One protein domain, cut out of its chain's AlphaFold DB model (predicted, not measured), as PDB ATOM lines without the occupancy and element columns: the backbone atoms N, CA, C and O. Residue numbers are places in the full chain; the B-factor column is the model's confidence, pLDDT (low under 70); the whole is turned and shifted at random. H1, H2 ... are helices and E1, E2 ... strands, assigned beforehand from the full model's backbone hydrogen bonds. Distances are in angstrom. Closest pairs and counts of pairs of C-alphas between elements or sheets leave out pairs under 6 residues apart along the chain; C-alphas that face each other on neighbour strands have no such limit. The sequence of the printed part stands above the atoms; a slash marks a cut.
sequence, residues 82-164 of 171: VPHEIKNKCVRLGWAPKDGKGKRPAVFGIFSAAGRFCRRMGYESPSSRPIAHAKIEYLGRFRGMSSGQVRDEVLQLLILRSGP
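Overview. This is residues 82 to 164 of the 171 residues of an uncharacterized protein of Pochonia chlamydosporia 170 (UniProt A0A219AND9). With little regular structure, the domain is a small three-stranded sheet with one helix, H1, crossing over one face, in two layers; a long loop runs from E3 round to H1. The 83 printed residues hold E1, E2, E3 and H1 in that order, with under half of the residues in these elements. The antiparallel sheet E1 - E2 - E3 is a meander, each strand the neighbour of the one before; the class is mixed. The whole is compact, radius of gyration of the C-alphas 12.7 A, yet elongated, spanning 43 by 27 by 18 A.

Along the chain. E1, residues 90 to 95, begins at C-alpha 90 (-8.873, 26.142, -22.549). E2 is residues 106 to 111, 16.6 A; E3 is 117 to 121. H1, residues 147 to 160, 20.1 A, ends at C-alpha 160 (-10.191, 39.616, -24.719).

Arrangement. Hairpin E1 and E2 has N 93 and O 107 at 2.8 A; hairpin E2 and E3 has N 118 and O 110 at 2.8 A, both within hydrogen-bond range. H1 is on the sheet at a height of 9.0 A, across the strands, at 81 degrees to E3 on the local plane. The closest C-alphas of H1 and E3 are Arg 151 and Phe 117, 6.4 A. In H1, 9 of 10 O i to N i+4 pairs are within range.

Size, cuts and confidence. The C-alphas farthest apart, Gly 100 and Pro 164, are 44.1 A apart. The printed part has no cut. The link E3 to H1 is long; its residues 137 to 138 pair antiparallel with 94 to 95 of E1. Residues 123 to 129 and 163 to 164 have pLDDT under 70.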
ATOM      1  N   VAL A  82     -22.015  32.061 -22.057       72.50
ATOM      2  CA  VAL A  82     -20.652  31.833 -22.554       72.50
ATOM      3  C   VAL A  82     -20.673  31.869 -24.091       72.50
ATOM      4  O   VAL A  82     -21.295  30.969 -24.676       72.50
ATOM      5  N   PRO A  83     -20.007  32.852 -24.738       77.25
ATOM      6  CA  PRO A  83     -19.956  32.951 -26.195       77.25
ATOM      7  C   PRO A  83     -19.466  31.645 -26.829       77.25
ATOM      8  O   PRO A  83     -18.618  30.942 -26.271       77.25
ATOM      9  N   HIS A  84     -20.043  31.264 -27.966       74.12
ATOM     10  CA  HIS A  84     -19.767  29.969 -28.588       74.12
ATOM     11  C   HIS A  84     -18.298  29.828 -29.027       74.12
ATOM     12  O   HIS A  84     -17.708  28.759 -28.893       74.12
ATOM     13  N   GLU A  85     -17.695  30.950 -29.402       74.50
ATOM     14  CA  GLU A  85     -16.305  31.185 -29.772       74.50
ATOM     15  C   GLU A  85     -15.325  30.865 -28.634       74.50
ATOM     16  O   GLU A  85     -14.153  30.593 -28.898       74.50
ATOM     17  N   ILE A  86     -15.768  30.914 -27.369       78.25
ATOM     18  CA  ILE A  86     -14.938  30.587 -26.198       78.25
ATOM     19  C   ILE A  86     -15.236  29.211 -25.595       78.25
ATOM     20  O   ILE A  86     -14.503  28.754 -24.714       78.25
ATOM     21  N   LYS A  87     -16.274  28.518 -26.074       75.88
ATOM     22  CA  LYS A  87     -16.514  27.115 -25.716       75.88
ATOM     23  C   LYS A  87     -15.369  26.268 -26.263       75.88
ATOM     24  O   LYS A  87     -14.806  26.561 -27.313       75.88
ATOM     25  N   ASN A  88     -14.992  25.218 -25.535       73.12
ATOM     26  CA  ASN A  88     -13.887  24.310 -25.888       73.12
ATOM     27  C   ASN A  88     -12.481  24.947 -26.001       73.12
ATOM     28  O   ASN A  88     -11.511  24.193 -26.118       73.12
ATOM     29  N   LYS A  89     -12.324  26.275 -25.893       81.12
ATOM     30  CA  LYS A  89     -11.036  26.920 -25.601       81.12
ATOM     31  C   LYS A  89     -10.664  26.662 -24.141       81.12
ATOM     32  O   LYS A  89     -11.507  26.750 -23.246       81.12
ATOM     33  N   CYS A  90      -9.402  26.331 -23.895       83.00
ATOM     34  CA  CYS A  90      -8.873  26.142 -22.549       83.00
ATOM     35  C   CYS A  90      -7.955  27.296 -22.120       83.00
ATOM     36  O   CYS A  90      -7.361  27.975 -22.950       83.00
ATOM     37  N   VAL A  91      -7.833  27.507 -20.810       87.75
ATOM     38  CA  VAL A  91      -6.829  28.385 -20.198       87.75
ATOM     39  C   VAL A  91      -6.075  27.593 -19.147       87.75
ATOM     40  O   VAL A  91      -6.679  27.003 -18.250       87.75
ATOM     41  N   ARG A  92      -4.746  27.575 -19.234       89.62
ATOM     42  CA  ARG A  92      -3.898  26.929 -18.230       89.62
ATOM     43  C   ARG A  92      -3.985  27.678 -16.897       89.62
ATOM     44  O   ARG A  92      -3.625  28.844 -16.815       89.62
ATOM     45  N   LEU A  93      -4.434  26.985 -15.853       91.00
ATOM     46  CA  LEU A  93      -4.596  27.528 -14.500       91.00
ATOM     47  C   LEU A  93      -3.362  27.316 -13.623       91.00
ATOM     48  O   LEU A  93      -3.131  28.078 -12.688       91.00
ATOM     49  N   GLY A  94      -2.605  26.250 -13.889       91.25
ATOM     50  CA  GLY A  94      -1.528  25.795 -13.019       91.25
ATOM     51  C   GLY A  94      -1.271  24.306 -13.168       91.25
ATOM     52  O   GLY A  94      -1.356  23.758 -14.271       91.25
ATOM     53  N   TRP A  95      -0.969  23.663 -12.048       90.88
ATOM     54  CA  TRP A  95      -0.580  22.259 -11.979       90.88
ATOM     55  C   TRP A  95      -1.404  21.509 -10.933       90.88
ATOM     56  O   TRP A  95      -1.839  22.086  -9.937       90.88
ATOM     57  N   ALA A  96      -1.613  20.213 -11.146       90.06
ATOM     58  CA  ALA A  96      -2.052  19.326 -10.077       90.06
ATOM     59  C   ALA A  96      -0.837  18.908  -9.220       90.06
ATOM     60  O   ALA A  96       0.309  19.102  -9.648       90.06
ATOM     61  N   PRO A  97      -1.055  18.285  -8.046       85.62
ATOM     62  CA  PRO A  97       0.024  17.693  -7.268       85.62
ATOM     63  C   PRO A  97       0.754  16.638  -8.106       85.62
ATOM     64  O   PRO A  97       0.174  16.070  -9.037       85.62
ATOM     65  N   LYS A  98       2.020  16.361  -7.772       84.62
ATOM     66  CA  LYS A  98       2.773  15.277  -8.418       84.62
ATOM     67  C   LYS A  98       1.997  13.966  -8.295       84.62
ATOM     68  O   LYS A  98       1.560  13.609  -7.202       84.62
ATOM     69  N   ASP A  99       1.842  13.257  -9.406       77.12
ATOM     70  CA  ASP A  99       1.379  11.876  -9.370       77.12
ATOM     71  C   ASP A  99       2.472  10.952  -8.798       77.12
ATOM     72  O   ASP A  99       3.630  11.347  -8.627       77.12
ATOM     73  N   GLY A 100       2.124   9.692  -8.524       73.19
ATOM     74  CA  GLY A 100       3.089   8.684  -8.060       73.19
ATOM     75  C   GLY A 100       4.200   8.350  -9.069       73.19
ATOM     76  O   GLY A 100       5.090   7.573  -8.748       73.19
ATOM     77  N   LYS A 101       4.164   8.925 -10.280       75.94
ATOM     78  CA  LYS A 101       5.200   8.821 -11.319       75.94
ATOM     79  C   LYS A 101       6.058  10.095 -11.400       75.94
ATOM     80  O   LYS A 101       6.828  10.259 -12.344       75.94
ATOM     81  N   GLY A 102       5.916  11.011 -10.437       77.44
ATOM     82  CA  GLY A 102       6.661  12.266 -10.342       77.44
ATOM     83  C   GLY A 102       6.225  13.356 -11.326       77.44
ATOM     84  O   GLY A 102       6.772  14.463 -11.280       77.44
ATOM     85  N   LYS A 103       5.240  13.094 -12.195       81.19
ATOM     86  CA  LYS A 103       4.762  14.049 -13.197       81.19
ATOM     87  C   LYS A 103       3.773  15.024 -12.559       81.19
ATOM     88  O   LYS A 103       2.909  14.639 -11.775       81.19
ATOM     89  N   ARG A 104       3.875  16.306 -12.921       84.81
ATOM     90  CA  ARG A 104       2.868  17.333 -12.609       84.81
ATOM     91  C   ARG A 104       1.981  17.537 -13.837       84.81
ATOM     92  O   ARG A 104       2.437  18.176 -14.784       84.81
ATOM     93  N   PRO A 105       0.747  17.009 -13.883       86.56
ATOM     94  CA  PRO A 105      -0.132  17.280 -15.009       86.56
ATOM     95  C   PRO A 105      -0.618  18.734 -14.936       86.56
ATOM     96  O   PRO A 105      -1.008  19.231 -13.875       86.56
ATOM     97  N   ALA A 106      -0.586  19.427 -16.074       87.94
ATOM     98  CA  ALA A 106      -1.132  20.774 -16.183       87.94
ATOM     99  C   ALA A 106      -2.656  20.751 -15.980       87.94
ATOM    100  O   ALA A 106      -3.341  19.826 -16.425       87.94
ATOM    101  N   VAL A 107      -3.176  21.778 -15.308       89.94
ATOM    102  CA  VAL A 107      -4.608  21.967 -15.058       89.94
ATOM    103  C   VAL A 107      -5.121  23.102 -15.926       89.94
ATOM    104  O   VAL A 107      -4.538  24.188 -15.947       89.94
ATOM    105  N   PHE A 108      -6.246  22.866 -16.594       89.19
ATOM    106  CA  PHE A 108      -6.886  23.813 -17.494       89.19
ATOM    107  C   PHE A 108      -8.314  24.136 -17.045       89.19
ATOM    108  O   PHE A 108      -9.067  23.245 -16.643       89.19
ATOM    109  N   GLY A 109      -8.681  25.412 -17.132       90.12
ATOM    110  CA  GLY A 109     -10.040  25.928 -17.027       90.12
ATOM    111  C   GLY A 109     -10.675  25.948 -18.411       90.12
ATOM    112  O   GLY A 109     -10.054  26.415 -19.362       90.12
ATOM    113  N   ILE A 110     -11.880  25.399 -18.538       87.19
ATOM    114  CA  ILE A 110     -12.586  25.233 -19.816       87.19
ATOM    115  C   ILE A 110     -14.065  25.531 -19.583       87.19
ATOM    116  O   ILE A 110     -14.632  25.050 -18.599       87.19
ATOM    117  N   PHE A 111     -14.711  26.253 -20.496       86.44
ATOM    118  CA  PHE A 111     -16.171  26.305 -20.540       86.44
ATOM    119  C   PHE A 111     -16.718  25.185 -21.426       86.44
ATOM    120  O   PHE A 111     -16.325  25.036 -22.585       86.44
ATOM    121  N   SER A 112     -17.618  24.374 -20.867       81.00
ATOM    122  CA  SER A 112     -18.294  23.303 -21.604       81.00
ATOM    123  C   SER A 112     -19.282  23.852 -22.641       81.00
ATOM    124  O   SER A 112     -19.639  25.031 -22.613       81.00
ATOM    125  N   ALA A 113     -19.805  22.981 -23.510       77.12
ATOM    126  CA  ALA A 113     -20.864  23.331 -24.464       77.12
ATOM    127  C   ALA A 113     -22.078  24.025 -23.798       77.12
ATOM    128  O   ALA A 113     -22.639  24.975 -24.349       77.12
ATOM    129  N   ALA A 114     -22.409  23.599 -22.572       81.56
ATOM    130  CA  ALA A 114     -23.466  24.146 -21.716       81.56
ATOM    131  C   ALA A 114     -23.027  25.366 -20.870       81.56
ATOM    132  O   ALA A 114     -23.654  25.674 -19.861       81.56
ATOM    133  N   GLY A 115     -21.903  26.014 -21.198       82.19
ATOM    134  CA  GLY A 115     -21.395  27.202 -20.500       82.19
ATOM    135  C   GLY A 115     -20.891  26.963 -19.068       82.19
ATOM    136  O   GLY A 115     -20.582  27.913 -18.350       82.19
ATOM    137  N   ARG A 116     -20.779  25.705 -18.618       87.06
ATOM    138  CA  ARG A 116     -20.309  25.391 -17.260       87.06
ATOM    139  C   ARG A 116     -18.784  25.449 -17.210       87.06
ATOM    140  O   ARG A 116     -18.119  24.784 -18.002       87.06
ATOM    141  N   PHE A 117     -18.244  26.208 -16.260       89.38
ATOM    142  CA  PHE A 117     -16.805  26.255 -16.011       89.38
ATOM    143  C   PHE A 117     -16.326  24.956 -15.352       89.38
ATOM    144  O   PHE A 117     -16.805  24.575 -14.282       89.38
ATOM    145  N   CYS A 118     -15.363  24.295 -15.983       88.19
ATOM    146  CA  CYS A 118     -14.780  23.034 -15.548       88.19
ATOM    147  C   CYS A 118     -13.261  23.151 -15.420       88.19
ATOM    148  O   CYS A 118     -12.616  23.898 -16.152       88.19
ATOM    149  N   ARG A 119     -12.681  22.353 -14.517       89.56
ATOM    150  CA  ARG A 119     -11.231  22.224 -14.325       89.56
ATOM    151  C   ARG A 119     -10.813  20.798 -14.663       89.56
ATOM    152  O   ARG A 119     -11.311  19.867 -14.027       89.56
ATOM    153  N   ARG A 120      -9.938  20.625 -15.656       86.69
ATOM    154  CA  ARG A 120      -9.474  19.316 -16.153       86.69
ATOM    155  C   ARG A 120      -7.952  19.209 -16.097       86.69
ATOM    156  O   ARG A 120      -7.262  20.219 -16.205       86.69
ATOM    157  N   MET A 121      -7.447  17.991 -15.913       85.94
ATOM    158  CA  MET A 121      -6.015  17.676 -15.938       85.94
ATOM    159  C   MET A 121      -5.617  17.119 -17.305       85.94
ATOM    160  O   MET A 121      -6.339  16.285 -17.848       85.94
ATOM    161  N   GLY A 122      -4.451  17.520 -17.809       72.00
ATOM    162  CA  GLY A 122      -3.915  17.049 -19.088       72.00
ATOM    163  C   GLY A 122      -4.484  17.790 -20.303       72.00
ATOM    164  O   GLY A 122      -5.567  18.369 -20.244       72.00
ATOM    165  N   TYR A 123      -3.712  17.780 -21.394       62.09
ATOM    166  CA  TYR A 123      -4.066  18.413 -22.669       62.09
ATOM    167  C   TYR A 123      -4.471  17.378 -23.730       62.09
ATOM    168  O   TYR A 123      -5.601  17.400 -24.194       62.09
ATOM    169  N   GLU A 124      -3.582  16.433 -24.045       58.19
ATOM    170  CA  GLU A 124      -3.770  15.392 -25.079       58.19
ATOM    171  C   GLU A 124      -4.825  14.336 -24.709       58.19
ATOM    172  O   GLU A 124      -5.356  13.615 -25.546       58.19
ATOM    173  N   SER A 125      -5.128  14.222 -23.421       56.25
ATOM    174  CA  SER A 125      -6.204  13.395 -22.885       56.25
ATOM    175  C   SER A 125      -6.750  14.110 -21.656       56.25
ATOM    176  O   SER A 125      -6.326  13.812 -20.535       56.25
ATOM    177  N   PRO A 126      -7.623  15.119 -21.845       59.66
ATOM    178  CA  PRO A 126      -8.133  15.929 -20.752       59.66
ATOM    179  C   PRO A 126      -9.006  15.034 -19.876       59.66
ATOM    180  O   PRO A 126     -10.137  14.701 -20.237       59.66
ATOM    181  N   SER A 127      -8.466  14.608 -18.734       60.16
ATOM    182  CA  SER A 127      -9.080  13.559 -17.930       60.16
ATOM    183  C   SER A 127     -10.494  13.976 -17.535       60.16
ATOM    184  O   SER A 127     -10.691  15.085 -17.029       60.16
ATOM    185  N   SER A 128     -11.463  13.072 -17.682       61.72
ATOM    186  CA  SER A 128     -12.844  13.290 -17.226       61.72
ATOM    187  C   SER A 128     -12.938  13.566 -15.719       61.72
ATOM    188  O   SER A 128     -13.932  14.124 -15.259       61.72
ATOM    189  N   ARG A 129     -11.893  13.212 -14.957       68.44
ATOM    190  CA  ARG A 129     -11.767  13.450 -13.517       68.44
ATOM    191  C   ARG A 129     -11.721  14.958 -13.219       68.44
ATOM    192  O   ARG A 129     -10.738  15.612 -13.579       68.44
ATOM    193  N   PRO A 130     -12.737  15.522 -12.539       73.12
ATOM    194  CA  PRO A 130     -12.696  16.911 -12.109       73.12
ATOM    195  C   PRO A 130     -11.649  17.082 -11.004       73.12
ATOM    196  O   PRO A 130     -11.570  16.270 -10.082       73.12
ATOM    197  N   ILE A 131     -10.878  18.170 -11.060       85.56
ATOM    198  CA  ILE A 131      -9.964  18.542  -9.974       85.56
ATOM    199  C   ILE A 131     -10.589  19.608  -9.062       85.56
ATOM    200  O   ILE A 131     -11.151  20.622  -9.505       85.56
ATOM    201  N   ALA A 132     -10.507  19.355  -7.754       88.56
ATOM    202  CA  ALA A 132     -10.956  20.271  -6.715       88.56
ATOM    203  C   ALA A 132     -10.079  21.532  -6.687       88.56
ATOM    204  O   ALA A 132      -8.859  21.438  -6.784       88.56
ATOM    205  N   HIS A 133     -10.706  22.696  -6.503       90.38
ATOM    206  CA  HIS A 133     -10.048  24.010  -6.481       90.38
ATOM    207  C   HIS A 133      -8.813  24.051  -5.563       90.38
ATOM    208  O   HIS A 133      -7.728  24.408  -6.008       90.38
ATOM    209  N   ALA A 134      -8.967  23.587  -4.319       90.38
ATOM    210  CA  ALA A 134      -7.919  23.584  -3.298       90.38
ATOM    211  C   ALA A 134      -6.738  22.629  -3.580       90.38
ATOM    212  O   ALA A 134      -5.752  22.656  -2.855       90.38
ATOM    213  N   LYS A 135      -6.825  21.774  -4.611       90.06
ATOM    214  CA  LYS A 135      -5.750  20.845  -5.005       90.06
ATOM    215  C   LYS A 135      -4.902  21.370  -6.171       90.06
ATOM    216  O   LYS A 135      -4.109  20.610  -6.712       90.06
ATOM    217  N   ILE A 136      -5.087  22.618  -6.600       90.81
ATOM    218  CA  ILE A 136      -4.393  23.188  -7.763       90.81
ATOM    219  C   ILE A 136      -3.279  24.120  -7.290       90.81
ATOM    220  O   ILE A 136      -3.529  25.120  -6.621       90.81
ATOM    221  N   GLU A 137      -2.048  23.823  -7.702       93.31
ATOM    222  CA  GLU A 137      -0.922  24.754  -7.636       93.31
ATOM    223  C   GLU A 137      -1.121  25.816  -8.733       93.31
ATOM    224  O   GLU A 137      -0.674  25.655  -9.872       93.31
ATOM    225  N   TYR A 138      -1.877  26.870  -8.414       91.56
ATOM    226  CA  TYR A 138      -2.221  27.950  -9.344       91.56
ATOM    227  C   TYR A 138      -1.000  28.775  -9.789       91.56
ATOM    228  O   TYR A 138      -0.127  29.098  -8.979       91.56
ATOM    229  N   LEU A 139      -0.985  29.170 -11.071       89.56
ATOM    230  CA  LEU A 139      -0.065  30.185 -11.602       89.56
ATOM    231  C   LEU A 139      -0.277  31.528 -10.889       89.56
ATOM    232  O   LEU A 139      -1.363  31.788 -10.369       89.56
ATOM    233  N   GLY A 140       0.740  32.399 -10.909       89.06
ATOM    234  CA  GLY A 140       0.749  33.669 -10.167       89.06
ATOM    235  C   GLY A 140      -0.527  34.501 -10.334       89.06
ATOM    236  O   GLY A 140      -1.108  34.914  -9.337       89.06
ATOM    237  N   ARG A 141      -1.022  34.635 -11.572       88.44
ATOM    238  CA  ARG A 141      -2.266  35.349 -11.913       88.44
ATOM    239  C   ARG A 141      -3.515  34.841 -11.183       88.44
ATOM    240  O   ARG A 141      -4.389  35.633 -10.862       88.44
ATOM    241  N   PHE A 142      -3.608  33.538 -10.920       90.62
ATOM    242  CA  PHE A 142      -4.777  32.901 -10.296       90.62
ATOM    243  C   PHE A 142      -4.560  32.563  -8.811       90.62
ATOM    244  O   PHE A 142      -5.463  32.044  -8.149       90.62
ATOM    245  N   ARG A 143      -3.359  32.798  -8.270       91.19
ATOM    246  CA  ARG A 143      -3.012  32.452  -6.888       91.19
ATOM    247  C   ARG A 143      -3.839  33.295  -5.911       91.19
ATOM    248  O   ARG A 143      -3.862  34.515  -5.997       91.19
ATOM    249  N   GLY A 144      -4.491  32.632  -4.955       91.75
ATOM    250  CA  GLY A 144      -5.332  33.287  -3.943       91.75
ATOM    251  C   GLY A 144      -6.731  33.690  -4.427       91.75
ATOM    252  O   GLY A 144      -7.552  34.092  -3.609       91.75
ATOM    253  N   MET A 145      -7.041  33.539  -5.719       94.69
ATOM    254  CA  MET A 145      -8.394  33.751  -6.234       94.69
ATOM    255  C   MET A 145      -9.335  32.620  -5.809       94.69
ATOM    256  O   MET A 145      -8.989  31.443  -5.892       94.69
ATOM    257  N   SER A 146     -10.567  32.972  -5.445       95.12
ATOM    258  CA  SER A 146     -11.652  32.010  -5.240       95.12
ATOM    259  C   SER A 146     -12.070  31.319  -6.546       95.12
ATOM    260  O   SER A 146     -11.847  31.818  -7.650       95.12
ATOM    261  N   SER A 147     -12.782  30.192  -6.441       91.81
ATOM    262  CA  SER A 147     -13.306  29.474  -7.613       91.81
ATOM    263  C   SER A 147     -14.238  30.309  -8.511       91.81
ATOM    264  O   SER A 147     -14.407  29.935  -9.671       91.81
ATOM    265  N   GLY A 148     -14.861  31.374  -7.991       92.25
ATOM    266  CA  GLY A 148     -15.646  32.327  -8.784       92.25
ATOM    267  C   GLY A 148     -14.738  33.284  -9.554       92.25
ATOM    268  O   GLY A 148     -14.785  33.322 -10.777       92.25
ATOM    269  N   GLN A 149     -13.807  33.938  -8.856       93.44
ATOM    270  CA  GLN A 149     -12.820  34.834  -9.472       93.44
ATOM    271  C   GLN A 149     -11.992  34.135 -10.561       93.44
ATOM    272  O   GLN A 149     -11.817  34.695 -11.633       93.44
ATOM    273  N   VAL A 150     -11.563  32.882 -10.351       92.69
ATOM    274  CA  VAL A 150     -10.856  32.104 -11.389       92.69
ATOM    275  C   VAL A 150     -11.731  31.870 -12.629       92.69
ATOM    276  O   VAL A 150     -11.217  31.914 -13.743       92.69
ATOM    277  N   ARG A 151     -13.040  31.621 -12.472       92.94
ATOM    278  CA  ARG A 151     -13.970  31.497 -13.611       92.94
ATOM    279  C   ARG A 151     -14.066  32.818 -14.369       92.94
ATOM    280  O   ARG A 151     -14.000  32.811 -15.594       92.94
ATOM    281  N   ASP A 152     -14.257  33.913 -13.644       90.62
ATOM    282  CA  ASP A 152     -14.561  35.214 -14.233       90.62
ATOM    283  C   ASP A 152     -13.306  35.843 -14.878       90.62
ATOM    284  O   ASP A 152     -13.404  36.437 -15.949       90.62
ATOM    285  N   GLU A 153     -12.117  35.614 -14.311       90.69
ATOM    286  CA  GLU A 153     -10.819  35.926 -14.930       90.69
ATOM    287  C   GLU A 153     -10.621  35.107 -16.218       90.69
ATOM    288  O   GLU A 153     -10.358  35.670 -17.276       90.69
ATOM    289  N   VAL A 154     -10.822  33.780 -16.189       89.56
ATOM    290  CA  VAL A 154     -10.704  32.944 -17.403       89.56
ATOM    291  C   VAL A 154     -11.695  33.372 -18.489       89.56
ATOM    292  O   VAL A 154     -11.341  33.364 -19.668       89.56
ATOM    293  N   LEU A 155     -12.910  33.776 -18.110       87.88
ATOM    294  CA  LEU A 155     -13.897  34.334 -19.032       87.88
ATOM    295  C   LEU A 155     -13.373  35.612 -19.702       87.88
ATOM    296  O   LEU A 155     -13.386  35.694 -20.927       87.88
ATOM    297  N   GLN A 156     -12.856  36.566 -18.922       87.00
ATOM    298  CA  GLN A 156     -12.275  37.805 -19.449       87.00
ATOM    299  C   GLN A 156     -11.094  37.540 -20.392       87.00
ATOM    300  O   GLN A 156     -11.030  38.133 -21.465       87.00
ATOM    301  N   LEU A 157     -10.196  36.608 -20.052       87.38
ATOM    302  CA  LEU A 157      -9.045  36.262 -20.896       87.38
ATOM    303  C   LEU A 157      -9.442  35.610 -22.220       87.38
ATOM    304  O   LEU A 157      -8.806  35.862 -23.244       87.38
ATOM    305  N   LEU A 158     -10.493  34.789 -22.213       84.94
ATOM    306  CA  LEU A 158     -11.020  34.178 -23.429       84.94
ATOM    307  C   LEU A 158     -11.796  35.176 -24.295       84.94
ATOM    308  O   LEU A 158     -11.677  35.101 -25.516       84.94
ATOM    309  N   ILE A 159     -12.534  36.118 -23.699       83.56
ATOM    310  CA  ILE A 159     -13.203  37.213 -24.424       83.56
ATOM    311  C   ILE A 159     -12.156  38.130 -25.064       83.56
ATOM    312  O   ILE A 159     -12.128  38.258 -26.284       83.56
ATOM    313  N   LEU A 160     -11.232  38.683 -24.267       82.75
ATOM    314  CA  LEU A 160     -10.191  39.616 -24.719       82.75
ATOM    315  C   LEU A 160      -9.381  39.068 -25.901       82.75
ATOM    316  O   LEU A 160      -8.983  39.820 -26.788       82.75
ATOM    317  N   ARG A 161      -9.138  37.753 -25.925       77.06
ATOM    318  CA  ARG A 161      -8.341  37.091 -26.964       77.06
ATOM    319  C   ARG A 161      -9.152  36.429 -28.080       77.06
ATOM    320  O   ARG A 161      -8.557  35.864 -28.991       77.06
ATOM    321  N   SER A 162     -10.481  36.501 -28.031       71.44
ATOM    322  CA  SER A 162     -11.337  36.120 -29.164       71.44
ATOM    323  C   SER A 162     -11.665  37.302 -30.083       71.44
ATOM    324  O   SER A 162     -12.282  37.084 -31.117       71.44
ATOM    325  N   GLY A 163     -11.187  38.508 -29.750       58.53
ATOM    326  CA  GLY A 163     -11.382  39.722 -30.540       58.53
ATOM    327  C   GLY A 163     -12.750  40.380 -30.315       58.53
ATOM    328  O   GLY A 163     -13.599  39.824 -29.612       58.53
ATOM    329  N   PRO A 164     -12.971  41.583 -30.874       52.66
ATOM    330  CA  PRO A 164     -14.303  42.163 -30.940       52.66
ATOM    331  C   PRO A 164     -15.194  41.295 -31.837       52.66
ATOM    332  O   PRO A 164     -14.848  41.016 -32.982       52.66
TER     333      PRO A 164